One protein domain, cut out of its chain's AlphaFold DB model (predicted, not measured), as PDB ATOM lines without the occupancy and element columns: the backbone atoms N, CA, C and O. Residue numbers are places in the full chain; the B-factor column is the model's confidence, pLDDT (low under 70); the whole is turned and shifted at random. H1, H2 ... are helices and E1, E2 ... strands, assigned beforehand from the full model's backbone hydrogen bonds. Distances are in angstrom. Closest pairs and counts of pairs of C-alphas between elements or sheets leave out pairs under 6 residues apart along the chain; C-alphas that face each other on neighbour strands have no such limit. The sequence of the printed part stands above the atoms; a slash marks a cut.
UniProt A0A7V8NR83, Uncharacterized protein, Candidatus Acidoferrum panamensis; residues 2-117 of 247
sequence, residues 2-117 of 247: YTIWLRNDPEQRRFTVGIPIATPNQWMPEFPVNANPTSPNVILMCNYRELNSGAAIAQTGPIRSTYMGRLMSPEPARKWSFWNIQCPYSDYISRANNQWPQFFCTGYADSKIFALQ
ATOM      1  N   TYR A   2     516.373 214.032 293.217       52.28
ATOM      2  CA  TYR A   2     516.342 212.835 294.063       52.28
ATOM      3  C   TYR A   2     516.353 213.255 295.537       52.28
ATOM      4  O   TYR A   2     517.391 213.248 296.194       52.28
ATOM      5  N   THR A   3     515.219 213.731 296.039       70.38
ATOM      6  CA  THR A   3     515.146 214.283 297.390       70.38
ATOM      7  C   THR A   3     514.952 213.136 298.370       70.38
ATOM      8  O   THR A   3     513.834 212.713 298.644       70.38
ATOM      9  N   ILE A   4     516.061 212.597 298.873       87.75
ATOM     10  CA  ILE A   4     516.043 211.779 300.087       87.75
ATOM     11  C   ILE A   4     515.635 212.703 301.234       87.75
ATOM     12  O   ILE A   4     516.170 213.807 301.365       87.75
ATOM     13  N   TRP A   5     514.704 212.263 302.070       91.19
ATOM     14  CA  TRP A   5     514.319 212.996 303.272       91.19
ATOM     15  C   TRP A   5     514.508 212.124 304.505       91.19
ATOM     16  O   TRP A   5     514.351 210.907 304.451       91.19
ATOM     17  N   LEU A   6     514.847 212.763 305.622       92.62
ATOM     18  CA  LEU A   6     514.951 212.143 306.937       92.62
ATOM     19  C   LEU A   6     514.166 212.993 307.928       92.62
ATOM     20  O   LEU A   6     514.298 214.220 307.940       92.62
ATOM     21  N   ARG A   7     513.356 212.344 308.761       92.25
ATOM     22  CA  ARG A   7     512.620 212.987 309.850       92.25
ATOM     23  C   ARG A   7     512.749 212.154 311.114       92.25
ATOM     24  O   ARG A   7     512.541 210.942 311.098       92.25
ATOM     25  N   ASN A   8     513.144 212.814 312.195       90.56
ATOM     26  CA  ASN A   8     513.317 212.196 313.501       90.56
ATOM     27  C   ASN A   8     512.138 212.557 314.402       90.56
ATOM     28  O   ASN A   8     511.783 213.729 314.486       90.56
ATOM     29  N   ASP A   9     511.538 211.566 315.045       88.44
ATOM     30  CA  ASP A   9     510.441 211.683 316.006       88.44
ATOM     31  C   ASP A   9     511.005 211.314 317.391       88.44
ATOM     32  O   ASP A   9     511.065 210.130 317.753       88.44
ATOM     33  N   PRO A  10     511.503 212.304 318.156       83.88
ATOM     34  CA  PRO A  10     512.130 212.049 319.446       83.88
ATOM     35  C   PRO A  10     511.137 211.555 320.505       83.88
ATOM     36  O   PRO A  10     511.551 210.833 321.412       83.88
ATOM     37  N   GLU A  11     509.849 211.883 320.380       83.94
ATOM     38  CA  GLU A  11     508.808 211.474 321.327       83.94
ATOM     39  C   GLU A  11     508.519 209.977 321.213       83.94
ATOM     40  O   GLU A  11     508.565 209.245 322.203       83.94
ATOM     41  N   GLN A  12     508.297 209.495 319.986       84.38
ATOM     42  CA  GLN A  12     508.061 208.072 319.716       84.38
ATOM     43  C   GLN A  12     509.359 207.263 319.584       84.38
ATOM     44  O   GLN A  12     509.313 206.041 319.414       84.38
ATOM     45  N   ARG A  13     510.519 207.928 319.671       88.50
ATOM     46  CA  ARG A  13     511.859 207.344 319.520       88.50
ATOM     47  C   ARG A  13     512.004 206.545 318.224       88.50
ATOM     48  O   ARG A  13     512.420 205.380 318.219       88.50
ATOM     49  N   ARG A  14     511.633 207.181 317.118       89.62
ATOM     50  CA  ARG A  14     511.728 206.616 315.770       89.62
ATOM     51  C   ARG A  14     512.217 207.657 314.781       89.62
ATOM     52  O   ARG A  14     511.976 208.840 314.957       89.62
ATOM     53  N   PHE A  15     512.865 207.221 313.714       91.50
ATOM     54  CA  PHE A  15     513.114 208.084 312.566       91.50
ATOM     55  C   PHE A  15     512.669 207.385 311.292       91.50
ATOM     56  O   PHE A  15     512.653 206.155 311.205       91.50
ATOM     57  N   THR A  16     512.280 208.187 310.314       94.00
ATOM     58  CA  THR A  16     511.820 207.736 309.006       94.00
ATOM     59  C   THR A  16     512.690 208.358 307.927       94.00
ATOM     60  O   THR A  16     513.076 209.526 308.023       94.00
ATOM     61  N   VAL A  17     513.034 207.557 306.921       93.81
ATOM     62  CA  VAL A  17     513.850 207.989 305.785       93.81
ATOM     63  C   VAL A  17     513.163 207.577 304.491       93.81
ATOM     64  O   VAL A  17     512.967 206.384 304.267       93.81
ATOM     65  N   GLY A  18     512.809 208.539 303.644       93.69
ATOM     66  CA  GLY A  18     512.294 208.268 302.303       93.69
ATOM     67  C   GLY A  18     513.436 208.154 301.306       93.69
ATOM     68  O   GLY A  18     514.207 209.102 301.149       93.69
ATOM     69  N   ILE A  19     513.546 207.008 300.631       92.00
ATOM     70  CA  ILE A  19     514.654 206.706 299.716       92.00
ATOM     71  C   ILE A  19     514.108 206.139 298.397       92.00
ATOM     72  O   ILE A  19     513.192 205.314 298.427       92.00
ATOM     73  N   PRO A  20     514.646 206.557 297.235       91.12
ATOM     74  CA  PRO A  20     514.440 205.848 295.979       91.12
ATOM     75  C   PRO A  20     515.311 204.579 295.957       91.12
ATOM     76  O   PRO A  20     516.536 204.668 295.897       91.12
ATOM     77  N   ILE A  21     514.700 203.395 296.022       90.00
ATOM     78  CA  ILE A  21     515.403 202.104 295.943       90.00
ATOM     79  C   ILE A  21     514.715 201.173 294.948       90.00
ATOM     80  O   ILE A  21     513.488 201.080 294.926       90.00
ATOM     81  N   ALA A  22     515.499 200.478 294.123       90.62
ATOM     82  CA  ALA A  22     514.952 199.509 293.185       90.62
ATOM     83  C   ALA A  22     514.188 198.401 293.937       90.62
ATOM     84  O   ALA A  22     514.703 197.815 294.899       90.62
ATOM     85  N   THR A  23     512.960 198.133 293.500       89.12
ATOM     86  CA  THR A  23     512.077 197.094 294.044       89.12
ATOM     87  C   THR A  23     511.577 196.181 292.919       89.12
ATOM     88  O   THR A  23     511.414 196.652 291.793       89.12
ATOM     89  N   PRO A  24     511.314 194.888 293.177       87.69
ATOM     90  CA  PRO A  24     511.698 194.133 294.370       87.69
ATOM     91  C   PRO A  24     513.222 193.954 294.469       87.69
ATOM     92  O   PRO A  24     513.946 194.008 293.477       87.69
ATOM     93  N   ASN A  25     513.720 193.739 295.683       84.62
ATOM     94  CA  ASN A  25     515.126 193.425 295.948       84.62
ATOM     95  C   ASN A  25     515.223 192.323 297.013       84.62
ATOM     96  O   ASN A  25     514.203 191.881 297.538       84.62
ATOM     97  N   GLN A  26     516.440 191.891 297.361       79.75
ATOM     98  CA  GLN A  26     516.630 190.812 298.337       79.75
ATOM     99  C   GLN A  26     515.961 191.092 299.693       79.75
ATOM    100  O   GLN A  26     515.455 190.178 300.323       79.75
ATOM    101  N   TRP A  27     515.891 192.340 300.153       78.00
ATOM    102  CA  TRP A  27     515.254 192.665 301.435       78.00
ATOM    103  C   TRP A  27     513.734 192.838 301.316       78.00
ATOM    104  O   TRP A  27     513.031 192.825 302.323       78.00
ATOM    105  N   MET A  28     513.235 193.036 300.093       81.25
ATOM    106  CA  MET A  28     511.879 193.490 299.787       81.25
ATOM    107  C   MET A  28     511.313 192.713 298.580       81.25
ATOM    108  O   MET A  28     510.981 193.324 297.560       81.25
ATOM    109  N   PRO A  29     511.227 191.370 298.646       76.75
ATOM    110  CA  PRO A  29     510.848 190.549 297.493       76.75
ATOM    111  C   PRO A  29     509.379 190.723 297.083       76.75
ATOM    112  O   PRO A  29     509.039 190.523 295.924       76.75
ATOM    113  N   GLU A  30     508.511 191.119 298.017       77.56
ATOM    114  CA  GLU A  30     507.067 191.282 297.784       77.56
ATOM    115  C   GLU A  30     506.679 192.689 297.307       77.56
ATOM    116  O   GLU A  30     505.501 192.974 297.099       77.56
ATOM    117  N   PHE A  31     507.647 193.600 297.179       84.69
ATOM    118  CA  PHE A  31     507.355 194.983 296.818       84.69
ATOM    119  C   PHE A  31     507.089 195.094 295.305       84.69
ATOM    120  O   PHE A  31     507.737 194.396 294.521       84.69
ATOM    121  N   PRO A  32     506.175 195.985 294.870       86.06
ATOM    122  CA  PRO A  32     505.890 196.228 293.463       86.06
ATOM    123  C   PRO A  32     507.151 196.549 292.664       86.06
ATOM    124  O   PRO A  32     508.078 197.197 293.161       86.06
ATOM    125  N   VAL A  33     507.166 196.128 291.401       89.94
ATOM    126  CA  VAL A  33     508.302 196.344 290.504       89.94
ATOM    127  C   VAL A  33     508.472 197.837 290.210       89.94
ATOM    128  O   VAL A  33     507.589 198.480 289.649       89.94
ATOM    129  N   ASN A  34     509.632 198.377 290.568       88.62
ATOM    130  CA  ASN A  34     510.116 199.699 290.205       88.62
ATOM    131  C   ASN A  34     511.649 199.652 290.099       88.62
ATOM    132  O   ASN A  34     512.362 199.787 291.092       88.62
ATOM    133  N   ALA A  35     512.154 199.417 288.886       87.25
ATOM    134  CA  ALA A  35     513.579 199.193 288.646       87.25
ATOM    135  C   ALA A  35     514.430 200.476 288.692       87.25
ATOM    136  O   ALA A  35     515.629 200.393 288.946       87.25
ATOM    137  N   ASN A  36     513.837 201.649 288.446       88.31
ATOM    138  CA  ASN A  36     514.560 202.921 288.394       88.31
ATOM    139  C   ASN A  36     513.748 204.065 289.034       88.31
ATOM    140  O   ASN A  36     513.241 204.941 288.326       88.31
ATOM    141  N   PRO A  37     513.565 204.054 290.366       88.19
ATOM    142  CA  PRO A  37     512.782 205.074 291.052       88.19
ATOM    143  C   PRO A  37     513.471 206.443 290.997       88.19
ATOM    144  O   PRO A  37     514.603 206.612 291.444       88.19
ATOM    145  N   THR A  38     512.754 207.454 290.509       86.81
ATOM    146  CA  THR A  38     513.231 208.849 290.448       86.81
ATOM    147  C   THR A  38     512.863 209.681 291.680       86.81
ATOM    148  O   THR A  38     513.330 210.809 291.841       86.81
ATOM    149  N   SER A  39     512.027 209.131 292.557       87.81
ATOM    150  CA  SER A  39     511.560 209.730 293.809       87.81
ATOM    151  C   SER A  39     511.429 208.653 294.888       87.81
ATOM    152  O   SER A  39     511.280 207.479 294.539       87.81
ATOM    153  N   PRO A  40     511.458 209.018 296.184       90.38
ATOM    154  CA  PRO A  40     511.258 208.066 297.270       90.38
ATOM    155  C   PRO A  40     510.012 207.182 297.099       90.38
ATOM    156  O   PRO A  40     508.877 207.656 297.157       90.38
ATOM    157  N   ASN A  41     510.243 205.886 296.889       89.31
ATOM    158  CA  ASN A  41     509.216 204.847 296.754       89.31
ATOM    159  C   ASN A  41     509.111 203.954 298.000       89.31
ATOM    160  O   ASN A  41     508.180 203.161 298.110       89.31
ATOM    161  N   VAL A  42     510.076 204.069 298.913       90.62
ATOM    162  CA  VAL A  42     510.181 203.264 300.127       90.62
ATOM    163  C   VAL A  42     510.503 204.171 301.306       90.62
ATOM    164  O   VAL A  42     511.351 205.063 301.203       90.62
ATOM    165  N   ILE A  43     509.870 203.896 302.449       92.12
ATOM    166  CA  ILE A  43     510.239 204.501 303.730       92.12
ATOM    167  C   ILE A  43     510.959 203.454 304.578       92.12
ATOM    168  O   ILE A  43     510.426 202.377 304.855       92.12
ATOM    169  N   LEU A  44     512.172 203.783 305.016       92.19
ATOM    170  CA  LEU A  44     512.878 203.044 306.053       92.19
ATOM    171  C   LEU A  44     512.479 203.618 307.410       92.19
ATOM    172  O   LEU A  44     512.835 204.752 307.736       92.19
ATOM    173  N   MET A  45     511.741 202.844 308.198       91.31
ATOM    174  CA  MET A  45     511.383 203.204 309.564       91.31
ATOM    175  C   MET A  45     512.329 202.497 310.531       91.31
ATOM    176  O   MET A  45     512.436 201.270 310.529       91.31
ATOM    177  N   CYS A  46     513.022 203.277 311.354       90.25
ATOM    178  CA  CYS A  46     513.856 202.761 312.427       90.25
ATOM    179  C   CYS A  46     513.238 203.122 313.768       90.25
ATOM    180  O   CYS A  46     513.069 204.297 314.091       90.25
ATOM    181  N   ASN A  47     512.983 202.109 314.588       88.56
ATOM    182  CA  ASN A  47     512.662 202.279 315.991       88.56
ATOM    183  C   ASN A  47     513.943 202.147 316.826       88.56
ATOM    184  O   ASN A  47     514.680 201.164 316.698       88.56
ATOM    185  N   TYR A  48     514.205 203.141 317.673       87.94
ATOM    186  CA  TYR A  48     515.375 203.208 318.548       87.94
ATOM    187  C   TYR A  48     514.983 203.366 320.025       87.94
ATOM    188  O   TYR A  48     515.757 203.898 320.811       87.94
ATOM    189  N   ARG A  49     513.798 202.884 320.431       82.00
ATOM    190  CA  ARG A  49     513.209 203.102 321.768       82.00
ATOM    191  C   ARG A  49     514.157 202.893 322.949       82.00
ATOM    192  O   ARG A  49     514.021 203.598 323.943       82.00
ATOM    193  N   GLU A  50     515.099 201.966 322.851       78.31
ATOM    194  CA  GLU A  50     516.013 201.609 323.942       78.31
ATOM    195  C   GLU A  50     517.399 202.290 323.827       78.31
ATOM    196  O   GLU A  50     518.251 202.123 324.694       78.31
ATOM    197  N   LEU A  51     517.628 203.103 322.786       82.75
ATOM    198  CA  LEU A  51     518.874 203.833 322.528       82.75
ATOM    199  C   LEU A  51     518.675 205.332 322.796       82.75
ATOM    200  O   LEU A  51     517.927 206.011 322.099       82.75
ATOM    201  N   ASN A  52     519.367 205.853 323.812       79.75
ATOM    202  CA  ASN A  52     519.126 207.207 324.333       79.75
ATOM    203  C   ASN A  52     520.047 208.297 323.746       79.75
ATOM    204  O   ASN A  52     519.885 209.465 324.088       79.75
ATOM    205  N   SER A  53     521.021 207.956 322.894       83.81
ATOM    206  CA  SER A  53     521.939 208.937 322.294       83.81
ATOM    207  C   SER A  53     522.178 208.672 320.811       83.81
ATOM    208  O   SER A  53     522.166 207.524 320.367       83.81
ATOM    209  N   GLY A  54     522.453 209.729 320.039       79.94
ATOM    210  CA  GLY A  54     522.782 209.604 318.613       79.94
ATOM    211  C   GLY A  54     524.009 208.720 318.360       79.94
ATOM    212  O   GLY A  54     524.014 207.923 317.425       79.94
ATOM    213  N   ALA A  55     525.008 208.779 319.248       83.19
ATOM    214  CA  ALA A  55     526.178 207.903 319.195       83.19
ATOM    215  C   ALA A  55     525.805 206.428 319.420       83.19
ATOM    216  O   ALA A  55     526.259 205.565 318.671       83.19
ATOM    217  N   ALA A  56     524.929 206.139 320.390       81.19
ATOM    218  CA  ALA A  56     524.430 204.785 320.620       81.19
ATOM    219  C   ALA A  56     523.609 204.283 319.422       81.19
ATOM    220  O   ALA A  56     523.755 203.139 319.006       81.19
ATOM    221  N   ILE A  57     522.802 205.147 318.802       82.06
ATOM    222  CA  ILE A  57     522.073 204.811 317.573       82.06
ATOM    223  C   ILE A  57     523.050 204.463 316.445       82.06
ATOM    224  O   ILE A  57     522.848 203.460 315.771       82.06
ATOM    225  N   ALA A  58     524.119 205.236 316.244       82.38
ATOM    226  CA  ALA A  58     525.080 204.992 315.170       82.38
ATOM    227  C   ALA A  58     525.912 203.712 315.382       82.38
ATOM    228  O   ALA A  58     526.078 202.929 314.443       82.38
ATOM    229  N   GLN A  59     526.404 203.486 316.604       81.31
ATOM    230  CA  GLN A  59     527.334 202.398 316.938       81.31
ATOM    231  C   GLN A  59     526.657 201.044 317.186       81.31
ATOM    232  O   GLN A  59     527.307 199.995 317.129       81.31
ATOM    233  N   THR A  60     525.357 201.033 317.469       74.62
ATOM    234  CA  THR A  60     524.641 199.791 317.751       74.62
ATOM    235  C   THR A  60     524.250 199.080 316.458       74.62
ATOM    236  O   THR A  60     523.424 199.565 315.679       74.62
ATOM    237  N   GLY A  61     524.838 197.905 316.228       66.38
ATOM    238  CA  GLY A  61     524.431 196.992 315.158       66.38
ATOM    239  C   GLY A  61     523.006 196.446 315.354       66.38
ATOM    240  O   GLY A  61     522.455 196.538 316.449       66.38
ATOM    241  N   PRO A  62     522.387 195.881 314.305       60.88
ATOM    242  CA  PRO A  62     520.999 195.415 314.353       60.88
ATOM    243  C   PRO A  62     520.766 194.256 315.338       60.88
ATOM    244  O   PRO A  62     519.678 194.153 315.893       60.88
ATOM    245  N   ILE A  63     521.766 193.398 315.578       62.41
ATOM    246  CA  ILE A  63     521.729 192.299 316.556       62.41
ATOM    247  C   ILE A  63     523.164 192.067 317.052       62.41
ATOM    248  O   ILE A  63     524.077 191.953 316.234       62.41
ATOM    249  N   ARG A  64     523.375 191.956 318.370       55.62
ATOM    250  CA  ARG A  64     524.572 191.316 318.933       55.62
ATOM    251  C   ARG A  64     524.149 189.975 319.526       55.62
ATOM    252  O   ARG A  64     523.347 189.911 320.450       55.62
ATOM    253  N   SER A  65     524.622 188.883 318.937       53.84
ATOM    254  CA  SER A  65     524.473 187.555 319.526       53.84
ATOM    255  C   SER A  65     525.663 187.291 320.435       53.84
ATOM    256  O   SER A  65     526.806 187.484 320.020       53.84
ATOM    257  N   THR A  66     525.416 186.812 321.652       57.03
ATOM    258  CA  THR A  66     526.493 186.211 322.448       57.03
ATOM    259  C   THR A  66     527.015 184.952 321.754       57.03
ATOM    260  O   THR A  66     526.351 184.409 320.867       57.03
ATOM    261  N   TYR A  67     528.194 184.481 322.164       53.22
ATOM    262  CA  TYR A  67     528.829 183.280 321.611       53.22
ATOM    263  C   TYR A  67     527.899 182.049 321.624       53.22
ATOM    264  O   TYR A  67     527.927 181.280 320.679       53.22
ATOM    265  N   MET A  68     526.995 181.942 322.610       53.88
ATOM    266  CA  MET A  68     526.000 180.856 322.722       53.88
ATOM    267  C   MET A  68     524.632 181.185 322.092       53.88
ATOM    268  O   MET A  68     523.597 180.587 322.392       53.88
ATOM    269  N   GLY A  69     524.551 182.265 321.310       53.59
ATOM    270  CA  GLY A  69     523.320 182.736 320.682       53.59
ATOM    271  C   GLY A  69     522.208 183.153 321.655       53.59
ATOM    272  O   GLY A  69     521.132 183.546 321.204       53.59
ATOM    273  N   ARG A  70     522.399 183.093 322.976       52.97
ATOM    274  CA  ARG A  70     521.405 183.532 323.960       52.97
ATOM    275  C   ARG A  70     521.417 185.058 324.028       52.97
ATOM    276  O   ARG A  70     522.467 185.664 324.234       52.97
ATOM    277  N   LEU A  71     520.254 185.684 323.861       55.84
ATOM    278  CA  LEU A  71     520.092 187.099 324.194       55.84
ATOM    279  C   LEU A  71     520.212 187.196 325.721       55.84
ATOM    280  O   LEU A  71     519.341 186.700 326.433       55.84
ATOM    281  N   MET A  72     521.331 187.725 326.226       43.88
ATOM    282  CA  MET A  72     521.592 187.828 327.674       43.88
ATOM    283  C   MET A  72     520.799 188.954 328.350       43.88
ATOM    284  O   MET A  72     520.766 189.050 329.569       43.88
ATOM    285  N   SER A  73     520.102 189.761 327.563       47.72
ATOM    286  CA  SER A  73     519.106 190.748 327.967       47.72
ATOM    287  C   SER A  73     518.367 191.164 326.683       47.72
ATOM    288  O   SER A  73     518.917 190.934 325.599       47.72
ATOM    289  N   PRO A  74     517.155 191.748 326.717       56.97
ATOM    290  CA  PRO A  74     516.670 192.553 325.602       56.97
ATOM    291  C   PRO A  74     517.682 193.684 325.401       56.97
ATOM    292  O   PRO A  74     517.697 194.667 326.138       56.97
ATOM    293  N   GLU A  75     518.647 193.468 324.512       60.03
ATOM    294  CA  GLU A  75     519.676 194.460 324.266       60.03
ATOM    295  C   GLU A  75     519.075 195.608 323.458       60.03
ATOM    296  O   GLU A  75     518.349 195.351 322.487       60.03
ATOM    297  N   PRO A  76     519.409 196.859 323.813       68.44
ATOM    298  CA  PRO A  76     518.939 198.019 323.087       68.44
ATOM    299  C   PRO A  76     519.494 197.968 321.669       68.44
ATOM    300  O   PRO A  76     520.665 198.260 321.451       68.44
ATOM    301  N   ALA A  77     518.663 197.579 320.704       74.94
ATOM    302  CA  ALA A  77     519.033 197.462 319.299       74.94
ATOM    303  C   ALA A  77     518.064 198.234 318.401       74.94
ATOM    304  O   ALA A  77     516.878 198.392 318.701       74.94
ATOM    305  N   ARG A  78     518.583 198.710 317.264       81.81
ATOM    306  CA  ARG A  78     517.768 199.354 316.229       81.81
ATOM    307  C   ARG A  78     516.906 198.307 315.541       81.81
ATOM    308  O   ARG A  78     517.428 197.320 315.025       81.81
ATOM    309  N   LYS A  79     515.602 198.554 315.480       81.81
ATOM    310  CA  LYS A  79     514.662 197.708 314.741       81.81
ATOM    311  C   LYS A  79     514.233 198.439 313.484       81.81
ATOM    312  O   LYS A  79     513.707 199.547 313.571       81.81
ATOM    313  N   TRP A  80     514.472 197.814 312.341       85.56
ATOM    314  CA  TRP A  80     514.139 198.371 311.037       85.56
ATOM    315  C   TRP A  80     512.874 197.737 310.484       85.56
ATOM    316  O   TRP A  80     512.607 196.550 310.676       85.56
ATOM    317  N   SER A  81     512.086 198.545 309.794       87.31
ATOM    318  CA  SER A  81     510.904 198.118 309.066       87.31
ATOM    319  C   SER A  81     510.850 198.860 307.740       87.31
ATOM    320  O   SER A  81     511.106 200.062 307.670       87.31
ATOM    321  N   PHE A  82     510.540 198.116 306.687       90.00
ATOM    322  CA  PHE A  82     510.423 198.626 305.333       90.00
ATOM    323  C   PHE A  82     508.957 198.906 305.038       90.00
ATOM    324  O   PHE A  82     508.127 198.010 305.183       90.00
ATOM    325  N   TRP A  83     508.628 200.125 304.628       89.50
ATOM    326  CA  TRP A  83     507.267 200.480 304.236       89.50
ATOM    327  C   TRP A  83     507.207 200.713 302.731       89.50
ATOM    328  O   TRP A  83     507.973 201.509 302.181       89.50
ATOM    329  N   ASN A  84     506.280 200.020 302.074       86.62
ATOM    330  CA  ASN A  84     505.997 200.152 300.648       86.62
ATOM    331  C   ASN A  84     505.088 201.360 300.381       86.62
ATOM    332  O   ASN A  84     503.940 201.206 299.972       86.62
ATOM    333  N   ILE A  85     505.567 202.558 300.704       85.81
ATOM    334  CA  ILE A  85     504.795 203.790 300.559       85.81
ATOM    335  C   ILE A  85     505.582 204.736 299.665       85.81
ATOM    336  O   ILE A  85     506.689 205.158 300.008       85.81
ATOM    337  N   GLN A  86     504.976 205.104 298.537       87.12
ATOM    338  CA  GLN A  86     505.474 206.188 297.705       87.12
ATOM    339  C   GLN A  86     505.263 207.502 298.449       87.12
ATOM    340  O   GLN A  86     504.127 207.937 298.636       87.12
ATOM    341  N   CYS A  87     506.358 208.105 298.904       89.00
ATOM    342  CA  CYS A  87     506.311 209.281 299.759       89.00
ATOM    343  C   CYS A  87     507.427 210.257 299.384       89.00
ATOM    344  O   CYS A  87     508.487 210.241 300.014       89.00
ATOM    345  N   PRO A  88     507.232 211.116 298.370       88.62
ATOM    346  CA  PRO A  88     508.273 212.020 297.892       88.62
ATOM    347  C   PRO A  88     508.698 213.063 298.932       88.62
ATOM    348  O   PRO A  88     509.834 213.531 298.890       88.62
ATOM    349  N   TYR A  89     507.815 213.418 299.869       88.50
ATOM    350  CA  TYR A  89     508.096 214.395 300.915       88.50
ATOM    351  C   TYR A  89     507.391 214.030 302.220       88.50
ATOM    352  O   TYR A  89     506.291 213.477 302.208       88.50
ATOM    353  N   SER A  90     508.017 214.364 303.345       91.12
ATOM    354  CA  SER A  90     507.411 214.239 304.664       91.12
ATOM    355  C   SER A  90     507.903 215.350 305.579       91.12
ATOM    356  O   SER A  90     509.087 215.697 305.555       91.12
ATOM    357  N   ASP A  91     506.998 215.899 306.392       91.31
ATOM    358  CA  ASP A  91     507.355 216.919 307.370       91.31
ATOM    359  C   ASP A  91     506.428 216.983 308.577       91.31
ATOM    360  O   ASP A  91     505.315 216.456 308.560       91.31
ATOM    361  N   TYR A  92     506.894 217.667 309.616       90.69
ATOM    362  CA  TYR A  92     506.090 217.989 310.786       90.69
ATOM    363  C   TYR A  92     505.297 219.267 310.550       90.69
ATOM    364  O   TYR A  92     505.860 220.302 310.199       90.69
ATOM    365  N   ILE A  93     503.987 219.203 310.776       89.06
ATOM    366  CA  ILE A  93     503.103 220.363 310.641       89.06
ATOM    367  C   ILE A  93     502.563 220.709 312.021       89.06
ATOM    368  O   ILE A  93     501.906 219.883 312.657       89.06
ATOM    369  N   SER A  94     502.818 221.936 312.477       89.62
ATOM    370  CA  SER A  94     502.291 222.416 313.750       89.62
ATOM    371  C   SER A  94     500.770 222.558 313.687       89.62
ATOM    372  O   SER A  94     500.190 223.075 312.730       89.62
ATOM    373  N   ARG A  95     500.098 222.062 314.721       87.25
ATOM    374  CA  ARG A  95     498.653 222.184 314.900       87.25
ATOM    375  C   ARG A  95     498.359 223.134 316.059       87.25
ATOM    376  O   ARG A  95     499.166 223.285 316.973       87.25
ATOM    377  N   ALA A  96     497.175 223.749 316.043       89.94
ATOM    378  CA  ALA A  96     496.739 224.707 317.068       89.94
ATOM    379  C   ALA A  96     496.674 224.115 318.493       89.94
ATOM    380  O   ALA A  96     496.662 224.851 319.470       89.94
ATOM    381  N   ASN A  97     496.659 222.786 318.619       89.94
ATOM    382  CA  ASN A  97     496.701 222.054 319.886       89.94
ATOM    383  C   ASN A  97     498.136 221.769 320.385       89.94
ATOM    384  O   ASN A  97     498.322 220.865 321.198       89.94
ATOM    385  N   ASN A  98     499.148 222.483 319.876       83.50
ATOM    386  CA  ASN A  98     500.572 222.265 320.164       83.50
ATOM    387  C   ASN A  98     501.085 220.849 319.838       83.50
ATOM    388  O   ASN A  98     502.120 220.437 320.350       83.50
ATOM    389  N   GLN A  99     500.388 220.101 318.978       84.19
ATOM    390  CA  GLN A  99     500.867 218.820 318.459       84.19
ATOM    391  C   GLN A  99     501.527 219.029 317.106       84.19
ATOM    392  O   GLN A  99     501.001 219.758 316.261       84.19
ATOM    393  N   TRP A 100     502.671 218.390 316.885       87.50
ATOM    394  CA  TRP A 100     503.408 218.469 315.625       87.50
ATOM    395  C   TRP A 100     503.472 217.073 314.991       87.50
ATOM    396  O   TRP A 100     504.528 216.446 315.005       87.50
ATOM    397  N   PRO A 101     502.349 216.522 314.487       88.81
ATOM    398  CA  PRO A 101     502.369 215.212 313.855       88.81
ATOM    399  C   PRO A 101     503.119 215.252 312.520       88.81
ATOM    400  O   PRO A 101     503.094 216.249 311.793       88.81
ATOM    401  N   GLN A 102     503.774 214.137 312.200       90.75
ATOM    402  CA  GLN A 102     504.415 213.935 310.907       90.75
ATOM    403  C   GLN A 102     503.357 213.648 309.838       90.75
ATOM    404  O   GLN A 102     502.544 212.734 309.997       90.75
ATOM    405  N   PHE A 103     503.408 214.396 308.741       90.94
ATOM    406  CA  PHE A 103     502.622 214.148 307.540       90.94
ATOM    407  C   PHE A 103     503.484 213.520 306.452       90.94
ATOM    408  O   PHE A 103     504.664 213.841 306.293       90.94
ATOM    409  N   PHE A 104     502.867 212.629 305.692       90.19
ATOM    410  CA  PHE A 104     503.445 211.946 304.548       90.19
ATOM    411  C   PHE A 104     502.658 212.374 303.314       90.19
ATOM    412  O   PHE A 104     501.437 212.208 303.267       90.19
ATOM    413  N   CYS A 105     503.344 212.966 302.340       88.12
ATOM    414  CA  CYS A 105     502.735 213.271 301.053       88.12
ATOM    415  C   CYS A 105     502.687 211.998 300.223       88.12
ATOM    416  O   CYS A 105     503.686 211.283 300.139       88.12
ATOM    417  N   THR A 106     501.559 211.729 299.583       81.38
ATOM    418  CA  THR A 106     501.473 210.633 298.624       81.38
ATOM    419  C   THR A 106     502.351 210.932 297.414       81.38
ATOM    420  O   THR A 106     502.488 212.071 296.966       81.38
ATOM    421  N   GLY A 107     502.984 209.898 296.864       76.81
ATOM    422  CA  GLY A 107     503.606 209.963 295.538       76.81
ATOM    423  C   GLY A 107     502.600 209.854 294.389       76.81
ATOM    424  O   GLY A 107     503.011 209.806 293.232       76.81
ATOM    425  N   TYR A 108     501.304 209.805 294.705       81.06
ATOM    426  CA  TYR A 108     500.210 209.653 293.755       81.06
ATOM    427  C   TYR A 108     499.642 211.014 293.338       81.06
ATOM    428  O   TYR A 108     499.726 212.002 294.066       81.06
ATOM    429  N   ALA A 109     499.022 211.071 292.159       81.56
ATOM    430  CA  ALA A 109     498.369 212.275 291.639       81.56
ATOM    431  C   ALA A 109     496.987 212.528 292.281       81.56
ATOM    432  O   ALA A 109     496.027 212.853 291.589       81.56
ATOM    433  N   ASP A 110     496.872 212.334 293.595       82.06
ATOM    434  CA  ASP A 110     495.628 212.483 294.360       82.06
ATOM    435  C   ASP A 110     495.631 213.719 295.279       82.06
ATOM    436  O   ASP A 110     494.605 214.044 295.875       82.06
ATOM    437  N   SER A 111     496.766 214.426 295.378       82.50
ATOM    438  CA  SER A 111     496.953 215.611 296.229       82.50
ATOM    439  C   SER A 111     496.610 215.376 297.707       82.50
ATOM    440  O   SER A 111     496.298 216.325 298.432       82.50
ATOM    441  N   LYS A 112     496.677 214.124 298.174       85.56
ATOM    442  CA  LYS A 112     496.395 213.762 299.564       85.56
ATOM    443  C   LYS A 112     497.661 213.819 300.423       85.56
ATOM    444  O   LYS A 112     498.779 213.568 299.974       85.56
ATOM    445  N   ILE A 113     497.468 214.132 301.702       88.38
ATOM    446  CA  ILE A 113     498.497 214.012 302.739       88.38
ATOM    447  C   ILE A 113     497.945 213.171 303.882       88.38
ATOM    448  O   ILE A 113     496.794 213.338 304.286       88.38
ATOM    449  N   PHE A 114     498.774 212.284 304.421       88.50
ATOM    450  CA  PHE A 114     498.369 211.345 305.460       88.50
ATOM    451  C   PHE A 114     499.151 211.570 306.748       88.50
ATOM    452  O   PHE A 114     500.342 211.877 306.724       88.50
ATOM    453  N   ALA A 115     498.476 211.395 307.881       88.56
ATOM    454  CA  ALA A 115     499.099 211.302 309.195       88.56
ATOM    455  C   ALA A 115     498.957 209.873 309.717       88.56
ATOM    456  O   ALA A 115     497.937 209.219 309.502       88.56
ATOM    457  N   LEU A 116     499.970 209.397 310.437       86.12
ATOM    458  CA  LEU A 116     499.915 208.080 311.065       86.12
ATOM    459  C   LEU A 116     498.989 208.119 312.281       86.12
ATOM    460  O   LEU A 116     499.206 208.900 313.207       86.12
ATOM    461  N   GLN A 117     498.011 207.220 312.311       85.88
ATOM    462  CA  GLN A 117     497.104 207.045 313.437       85.88
ATOM    463  C   GLN A 117     497.244 205.629 313.997       85.88
ATOM    464  O   GLN A 117     497.014 204.650 313.298       85.88
TER     465      GLN A 117
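This is residues 2 to 117 of the 247 residues of an uncharacterized protein of Candidatus Acidoferrum panamensis (UniProt A0A7V8NR83). With little regular structure, the domain has a four-stranded antiparallel sheet, E1-E2-E3-E4, near its middle, a small antiparallel sheet E5-E6-E7 beside edge strand E1, and a short helix H1 that is on neither sheet. The 116 printed residues, 38 in named elements, mostly strand, run E1 E2 E3 H1 E4 E5 E6 E7. The whole is only just loose, close to compact, radius of gyration of the C-alphas 16.5 A, spanning 52 by 41 by 23 A.

E1, residues 5 to 9, begins at C-alpha (514.319, 212.996, 303.272). E2, 14 to 19, spans 16.3 A; E3, 42 to 47, 16.1 A. H1 is 54 to 59, E4 79 to 83, E5 90 to 92, E6 102 to 105, E7 113 to 115, ending at C-alpha (499.099, 211.302, 309.195).

E1 E2 E3 form a meander, antiparallel neighbours in succession, as do E5 E6 E7. Within hydrogen-bond range are N 7 and O 16, 2.9 A; N 17 and O 44, 2.9 A; N 45 and O 81 of E4, 2.9 A; N 103 and O 91, 2.8 A; N 104 and O 114, 2.8 A. The closest C-alphas of E1 and E5, Arg 7 and Asp 91, are 7.0 A apart. H1, with every O i to N i+4 pair within range, is not on either sheet.

The farthest C-alphas, Met 68 and Ala 96, are 53.0 A apart. The printed part has no cut. Links E2 to E3 and H1 to E4 are long. Residue 2 and residues 61 to 76 have pLDDT under 70.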